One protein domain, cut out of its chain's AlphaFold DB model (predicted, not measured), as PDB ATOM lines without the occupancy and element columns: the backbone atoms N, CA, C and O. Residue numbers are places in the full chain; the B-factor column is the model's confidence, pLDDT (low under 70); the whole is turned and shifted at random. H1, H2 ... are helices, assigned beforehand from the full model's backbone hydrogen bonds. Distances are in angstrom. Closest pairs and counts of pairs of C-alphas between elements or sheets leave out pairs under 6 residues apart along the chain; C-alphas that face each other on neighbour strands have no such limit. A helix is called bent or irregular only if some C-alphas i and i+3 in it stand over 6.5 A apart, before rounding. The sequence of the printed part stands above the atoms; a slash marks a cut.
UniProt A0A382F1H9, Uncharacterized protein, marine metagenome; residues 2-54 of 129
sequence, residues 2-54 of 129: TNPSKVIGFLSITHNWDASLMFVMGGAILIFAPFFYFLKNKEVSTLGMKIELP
ATOM      1  N   THR A   2     -27.413 -18.523 -30.432       58.66
ATOM      2  CA  THR A   2     -27.522 -17.461 -31.454       58.66
ATOM      3  C   THR A   2     -28.954 -16.986 -31.712       58.66
ATOM      4  O   THR A   2     -29.143 -15.997 -32.403       58.66
ATOM      5  N   ASN A   3     -29.962 -17.677 -31.166       65.94
ATOM      6  CA  ASN A   3     -31.366 -17.290 -31.293       65.94
ATOM      7  C   ASN A   3     -31.795 -16.444 -30.072       65.94
ATOM      8  O   ASN A   3     -31.827 -17.005 -28.965       65.94
ATOM      9  N   PRO A   4     -32.157 -15.156 -30.253       69.56
ATOM     10  CA  PRO A   4     -32.578 -14.258 -29.171       69.56
ATOM     11  C   PRO A   4     -33.761 -14.785 -28.354       69.56
ATOM     12  O   PRO A   4     -33.836 -14.586 -27.141       69.56
ATOM     13  N   SER A   5     -34.648 -15.548 -28.998       72.31
ATOM     14  CA  SER A   5     -35.858 -16.107 -28.383       72.31
ATOM     15  C   SER A   5     -35.549 -17.008 -27.187       72.31
ATOM     16  O   SER A   5     -36.340 -17.091 -26.255       72.31
ATOM     17  N   LYS A   6     -34.380 -17.666 -27.176       71.75
ATOM     18  CA  LYS A   6     -33.953 -18.522 -26.058       71.75
ATOM     19  C   LYS A   6     -33.532 -17.719 -24.829       71.75
ATOM     20  O   LYS A   6     -33.724 -18.181 -23.712       71.75
ATOM     21  N   VAL A   7     -32.969 -16.527 -25.024       73.75
ATOM     22  CA  VAL A   7     -32.583 -15.634 -23.921       73.75
ATOM     23  C   VAL A   7     -33.820 -14.939 -23.356       73.75
ATOM     24  O   VAL A   7     -34.015 -14.923 -22.143       73.75
ATOM     25  N   ILE A   8     -34.702 -14.451 -24.230       74.62
ATOM     26  CA  ILE A   8     -35.962 -13.810 -23.831       74.62
ATOM     27  C   ILE A   8     -36.894 -14.823 -23.142       74.62
ATOM     28  O   ILE A   8     -37.486 -14.510 -22.109       74.62
ATOM     29  N   GLY A   9     -36.970 -16.061 -23.643       74.88
ATOM     30  CA  GLY A   9     -37.721 -17.154 -23.013       74.88
ATOM     31  C   GLY A   9     -37.162 -17.584 -21.652       74.88
ATOM     32  O   GLY A   9     -37.924 -17.950 -20.764       74.88
ATOM     33  N   PHE A  10     -35.848 -17.475 -21.434       74.12
ATOM     34  CA  PHE A  10     -35.251 -17.693 -20.112       74.12
ATOM     35  C   PHE A  10     -35.585 -16.565 -19.115       74.12
ATOM     36  O   PHE A  10     -35.819 -16.827 -17.937       74.12
ATOM     37  N   LEU A  11     -35.627 -15.310 -19.578       71.31
ATOM     38  CA  LEU A  11     -35.995 -14.139 -18.764       71.31
ATOM     39  C   LEU A  11     -37.502 -14.074 -18.459       71.31
ATOM     40  O   LEU A  11     -37.911 -13.444 -17.483       71.31
ATOM     41  N   SER A  12     -38.329 -14.740 -19.266       75.06
ATOM     42  CA  SER A  12     -39.788 -14.782 -19.125       75.06
ATOM     43  C   SER A  12     -40.215 -15.788 -18.047       75.06
ATOM     44  O   SER A  12     -40.768 -16.845 -18.331       75.06
ATOM     45  N   ILE A  13     -39.955 -15.458 -16.777       73.69
ATOM     46  CA  ILE A  13     -40.287 -16.304 -15.609       73.69
ATOM     47  C   ILE A  13     -41.808 -16.507 -15.467       73.69
ATOM     48  O   ILE A  13     -42.259 -17.514 -14.927       73.69
ATOM     49  N   THR A  14     -42.609 -15.566 -15.967       74.50
ATOM     50  CA  THR A  14     -44.069 -15.558 -15.815       74.50
ATOM     51  C   THR A  14     -44.824 -16.330 -16.904       74.50
ATOM     52  O   THR A  14     -45.971 -16.702 -16.668       74.50
ATOM     53  N   HIS A  15     -44.226 -16.605 -18.074       63.78
ATOM     54  CA  HIS A  15     -44.874 -17.357 -19.160       63.78
ATOM     55  C   HIS A  15     -43.836 -18.041 -20.070       63.78
ATOM     56  O   HIS A  15     -42.933 -17.381 -20.570       63.78
ATOM     57  N   ASN A  16     -44.006 -19.346 -20.347       69.44
ATOM     58  CA  ASN A  16     -43.164 -20.129 -21.277       69.44
ATOM     59  C   ASN A  16     -41.659 -20.093 -20.938       69.44
ATOM     60  O   ASN A  16     -40.817 -19.896 -21.814       69.44
ATOM     61  N   TRP A  17     -41.338 -20.295 -19.658       77.31
ATOM     62  CA  TRP A  17     -39.966 -20.276 -19.164       77.31
ATOM     63  C   TRP A  17     -39.116 -21.406 -19.769       77.31
ATOM     64  O   TRP A  17     -39.426 -22.588 -19.606       77.31
ATOM     65  N   ASP A  18     -38.029 -21.044 -20.456       77.12
ATOM     66  CA  ASP A  18     -37.111 -21.990 -21.102       77.12
ATOM     67  C   ASP A  18     -35.807 -22.141 -20.296       77.12
ATOM     68  O   ASP A  18     -34.911 -21.294 -20.344       77.12
ATOM     69  N   ALA A  19     -35.674 -23.259 -19.578       79.31
ATOM     70  CA  ALA A  19     -34.514 -23.565 -18.736       79.31
ATOM     71  C   ALA A  19     -33.231 -23.912 -19.518       79.31
ATOM     72  O   ALA A  19     -32.165 -24.056 -18.913       79.31
ATOM     73  N   SER A  20     -33.290 -24.047 -20.849       80.00
ATOM     74  CA  SER A  20     -32.154 -24.494 -21.670       80.00
ATOM     75  C   SER A  20     -30.909 -23.624 -21.475       80.00
ATOM     76  O   SER A  20     -29.788 -24.133 -21.487       80.00
ATOM     77  N   LEU A  21     -31.083 -22.314 -21.264       78.19
ATOM     78  CA  LEU A  21     -29.965 -21.394 -21.042       78.19
ATOM     79  C   LEU A  21     -29.237 -21.689 -19.719       78.19
ATOM     80  O   LEU A  21     -28.006 -21.664 -19.680       78.19
ATOM     81  N   MET A  22     -29.985 -22.021 -18.660       81.44
ATOM     82  CA  MET A  22     -29.431 -22.328 -17.339       81.44
ATOM     83  C   MET A  22     -28.566 -23.585 -17.375       81.44
ATOM     84  O   MET A  22     -27.484 -23.587 -16.797       81.44
ATOM     85  N   PHE A  23     -28.997 -24.626 -18.088       84.50
ATOM     86  CA  PHE A  23     -28.212 -25.854 -18.217       84.50
ATOM     87  C   PHE A  23     -26.892 -25.623 -18.954       84.50
ATOM     88  O   PHE A  23     -25.859 -26.136 -18.532       84.50
ATOM     89  N   VAL A  24     -26.894 -24.810 -20.016       85.12
ATOM     90  CA  VAL A  24     -25.666 -24.528 -20.774       85.12
ATOM     91  C   VAL A  24     -24.715 -23.634 -19.978       85.12
ATOM     92  O   VAL A  24     -23.531 -23.953 -19.868       85.12
ATOM     93  N   MET A  25     -25.208 -22.536 -19.393       84.81
ATOM     94  CA  MET A  25     -24.361 -21.646 -18.589       84.81
ATOM     95  C   MET A  25     -23.881 -22.337 -17.307       84.81
ATOM     96  O   MET A  25     -22.700 -22.264 -16.977       84.81
ATOM     97  N   GLY A  26     -24.766 -23.059 -16.618       86.38
ATOM     98  CA  GLY A  26     -24.444 -23.824 -15.417       86.38
ATOM     99  C   GLY A  26     -23.447 -24.946 -15.691       86.38
ATOM    100  O   GLY A  26     -22.468 -25.074 -14.962       86.38
ATOM    101  N   GLY A  27     -23.624 -25.703 -16.778       89.00
ATOM    102  CA  GLY A  27     -22.674 -26.734 -17.200       89.00
ATOM    103  C   GLY A  27     -21.290 -26.161 -17.514       89.00
ATOM    104  O   GLY A  27     -20.283 -26.693 -17.050       89.00
ATOM    105  N   ALA A  28     -21.232 -25.031 -18.227       86.75
ATOM    106  CA  ALA A  28     -19.974 -24.343 -18.505       86.75
ATOM    107  C   ALA A  28     -19.263 -23.897 -17.216       86.75
ATOM    108  O   ALA A  28     -18.061 -24.113 -17.076       86.75
ATOM    109  N   ILE A  29     -20.000 -23.326 -16.255       90.50
ATOM    110  CA  ILE A  29     -19.446 -22.906 -14.959       90.50
ATOM    111  C   ILE A  29     -18.966 -24.114 -14.151       90.50
ATOM    112  O   ILE A  29     -17.865 -24.068 -13.610       90.50
ATOM    113  N   LEU A  30     -19.747 -25.194 -14.086       93.00
ATOM    114  CA  LEU A  30     -19.393 -26.402 -13.335       93.00
ATOM    115  C   LEU A  30     -18.100 -27.043 -13.834       93.00
ATOM    116  O   LEU A  30     -17.313 -27.534 -13.030       93.00
ATOM    117  N   ILE A  31     -17.865 -27.014 -15.146       92.25
ATOM    118  CA  ILE A  31     -16.624 -27.518 -15.732       92.25
ATOM    119  C   ILE A  31     -15.496 -26.508 -15.522       92.25
ATOM    120  O   ILE A  31     -14.410 -26.888 -15.106       92.25
ATOM    121  N   PHE A  32     -15.719 -25.218 -15.773       89.44
ATOM    122  CA  PHE A  32     -14.653 -24.215 -15.732       89.44
ATOM    123  C   PHE A  32     -14.162 -23.890 -14.313       89.44
ATOM    124  O   PHE A  32     -12.958 -23.749 -14.091       89.44
ATOM    125  N   ALA A  33     -15.072 -23.781 -13.343       90.62
ATOM    126  CA  ALA A  33     -14.775 -23.355 -11.978       90.62
ATOM    127  C   ALA A  33     -13.689 -24.189 -11.267       90.62
ATOM    128  O   ALA A  33     -12.757 -23.575 -10.740       90.62
ATOM    129  N   PRO A  34     -13.730 -25.538 -11.250       89.56
ATOM    130  CA  PRO A  34     -12.692 -26.329 -10.592       89.56
ATOM    131  C   PRO A  34     -11.328 -26.152 -11.263       89.56
ATOM    132  O   PRO A  34     -10.338 -25.925 -10.571       89.56
ATOM    133  N   PHE A  35     -11.261 -26.166 -12.600       87.38
ATOM    134  CA  PHE A  35     -10.007 -25.924 -13.319       87.38
ATOM    135  C   PHE A  35      -9.436 -24.544 -12.992       87.38
ATOM    136  O   PHE A  35      -8.260 -24.426 -12.649       87.38
ATOM    137  N   PHE A  36     -10.265 -23.500 -13.032       85.06
ATOM    138  CA  PHE A  36      -9.826 -22.151 -12.695       85.06
ATOM    139  C   PHE A  36      -9.351 -22.049 -11.242       85.06
ATOM    140  O   PHE A  36      -8.324 -21.429 -10.984       85.06
ATOM    141  N   TYR A  37     -10.039 -22.693 -10.298       85.75
ATOM    142  CA  TYR A  37      -9.645 -22.712  -8.890       85.75
ATOM    143  C   TYR A  37      -8.245 -23.312  -8.688       85.75
ATOM    144  O   TYR A  37      -7.416 -22.710  -8.006       85.75
ATOM    145  N   PHE A  38      -7.944 -24.443  -9.333       83.56
ATOM    146  CA  PHE A  38      -6.616 -25.064  -9.258       83.56
ATOM    147  C   PHE A  38      -5.524 -24.253  -9.968       83.56
ATOM    148  O   PHE A  38      -4.359 -24.301  -9.567       83.56
ATOM    149  N   LEU A  39      -5.870 -23.516 -11.025       81.00
ATOM    150  CA  LEU A  39      -4.911 -22.737 -11.811       81.00
ATOM    151  C   LEU A  39      -4.682 -21.322 -11.265       81.00
ATOM    152  O   LEU A  39      -3.615 -20.762 -11.502       81.00
ATOM    153  N   LYS A  40      -5.629 -20.751 -10.511       75.62
ATOM    154  CA  LYS A  40      -5.586 -19.360 -10.028       75.62
ATOM    155  C   LYS A  40      -4.331 -19.029  -9.215       75.62
ATOM    156  O   LYS A  40      -3.853 -17.903  -9.287       75.62
ATOM    157  N   ASN A  41      -3.803 -19.989  -8.457       70.56
ATOM    158  CA  ASN A  41      -2.637 -19.783  -7.592       70.56
ATOM    159  C   ASN A  41      -1.297 -20.070  -8.294       70.56
ATOM    160  O   ASN A  41      -0.252 -20.054  -7.648       70.56
ATOM    161  N   LYS A  42      -1.298 -20.373  -9.599       73.50
ATOM    162  CA  LYS A  42      -0.059 -20.561 -10.357       73.50
ATOM    163  C   LYS A  42       0.483 -19.200 -10.784       73.50
ATOM    164  O   LYS A  42      -0.126 -18.508 -11.588       73.50
ATOM    165  N   GLU A  43       1.657 -18.851 -10.275       67.44
ATOM    166  CA  GLU A  43       2.374 -17.627 -10.663       67.44
ATOM    167  C   GLU A  43       3.152 -17.791 -11.977       67.44
ATOM    168  O   GLU A  43       3.536 -16.812 -12.616       67.44
ATOM    169  N   VAL A  44       3.363 -19.041 -12.398       70.62
ATOM    170  CA  VAL A  44       4.158 -19.405 -13.570       70.62
ATOM    171  C   VAL A  44       3.351 -20.378 -14.429       70.62
ATOM    172  O   VAL A  44       2.854 -21.400 -13.949       70.62
ATOM    173  N   SER A  45       3.197 -20.034 -15.703       73.81
ATOM    174  CA  SER A  45       2.636 -20.904 -16.732       73.81
ATOM    175  C   SER A  45       3.522 -22.136 -16.910       73.81
ATOM    176  O   SER A  45       4.724 -22.092 -16.669       73.81
ATOM    177  N   THR A  46       2.964 -23.235 -17.407       72.50
ATOM    178  CA  THR A  46       3.729 -24.443 -17.757       72.50
ATOM    179  C   THR A  46       4.850 -24.170 -18.771       72.50
ATOM    180  O   THR A  46       5.784 -24.956 -18.860       72.50
ATOM    181  N   LEU A  47       4.787 -23.044 -19.497       77.19
ATOM    182  CA  LEU A  47       5.826 -22.554 -20.417       77.19
ATOM    183  C   LEU A  47       6.881 -21.644 -19.745       77.19
ATOM    184  O   LEU A  47       7.696 -21.043 -20.436       77.19
ATOM    185  N   GLY A  48       6.860 -21.483 -18.418       75.12
ATOM    186  CA  GLY A  48       7.812 -20.640 -17.679       75.12
ATOM    187  C   GLY A  48       7.505 -19.138 -17.703       75.12
ATOM    188  O   GLY A  48       8.247 -18.350 -17.124       75.12
ATOM    189  N   MET A  49       6.410 -18.720 -18.344       75.88
ATOM    190  CA  MET A  49       5.984 -17.316 -18.376       75.88
ATOM    191  C   MET A  49       5.253 -16.930 -17.091       75.88
ATOM    192  O   MET A  49       4.407 -17.684 -16.608       75.88
ATOM    193  N   LYS A  50       5.539 -15.739 -16.559       74.88
ATOM    194  CA  LYS A  50       4.841 -15.200 -15.390       74.88
ATOM    195  C   LYS A  50       3.379 -14.915 -15.736       74.88
ATOM    196  O   LYS A  50       3.088 -14.263 -16.736       74.88
ATOM    197  N   ILE A  51       2.463 -15.416 -14.915       74.62
ATOM    198  CA  ILE A  51       1.031 -15.154 -15.055       74.62
ATOM    199  C   ILE A  51       0.738 -13.828 -14.346       74.62
ATOM    200  O   ILE A  51       0.677 -13.759 -13.120       74.62
ATOM    201  N   GLU A  52       0.582 -12.755 -15.119       71.62
ATOM    202  CA  GLU A  52       0.207 -11.444 -14.588       71.62
ATOM    203  C   GLU A  52      -1.315 -11.320 -14.508       71.62
ATOM    204  O   GLU A  52      -1.995 -10.951 -15.465       71.62
ATOM    205  N   LEU A  53      -1.869 -11.658 -13.343       70.31
ATOM    206  CA  LEU A  53      -3.272 -11.381 -13.052       70.31
ATOM    207  C   LEU A  53      -3.445  -9.899 -12.676       70.31
ATOM    208  O   LEU A  53      -2.604  -9.347 -11.959       70.31
ATOM    209  N   PRO A  54      -4.545  -9.245 -13.092       69.94
ATOM    210  CA  PRO A  54      -4.822  -7.867 -12.702       69.94
ATOM    211  C   PRO A  54      -4.863  -7.734 -11.170       69.94
ATOM    212  O   PRO A  54      -5.693  -8.363 -10.513       69.94
TER     213      PRO A  54
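AT A GLANCE: This is residues 2 to 54 of the 129 residues of an uncharacterized protein of marine metagenome (UniProt A0A382F1H9). A long helix, H2, makes the shaft of a rod, with a short helix, H1, turned across its first end and a loop of residues 40 to 54 beyond its last. The printed part has 53 residues, all helix in class, in the order H1, H2. It is extended, with a radius of gyration of the C-alphas of 17.7 A and spans of 52 by 18 by 17 A.

HOW THE PARTS SIT: H1, residues 4 to 11, and H2, residues 20 to 39, touch, about perpendicular at 82 degrees. H2 touches H1 with residues 20 to 22 alone; the closest C-alphas are those of Phe 10 and Leu 21, 6.5 A apart. Residues 23 to 39 of H2 stand free. Every O i to N i+4 pair is within hydrogen-bond range in H1, and 14 of 16 in H2.

IN THESE COORDINATES: H1 begins at C-alpha 4 (-32.578, -14.258, -29.171). H2, 29.0 A long, ends at C-alpha 39 (-4.911, -22.737, -11.811). It has a kink of 26 degrees near residue 33 and is irregular, but only just: C-alphas 31 and 34 are 6.6 A apart.

THE WHOLE: The C-alphas farthest apart, of His 15 and Gly 48, are 52.8 A apart. The printed part has no cut, and the link from H1 to H2 is short. Residues 2 to 4, 15 to 16, 43 and 54 are under pLDDT 70.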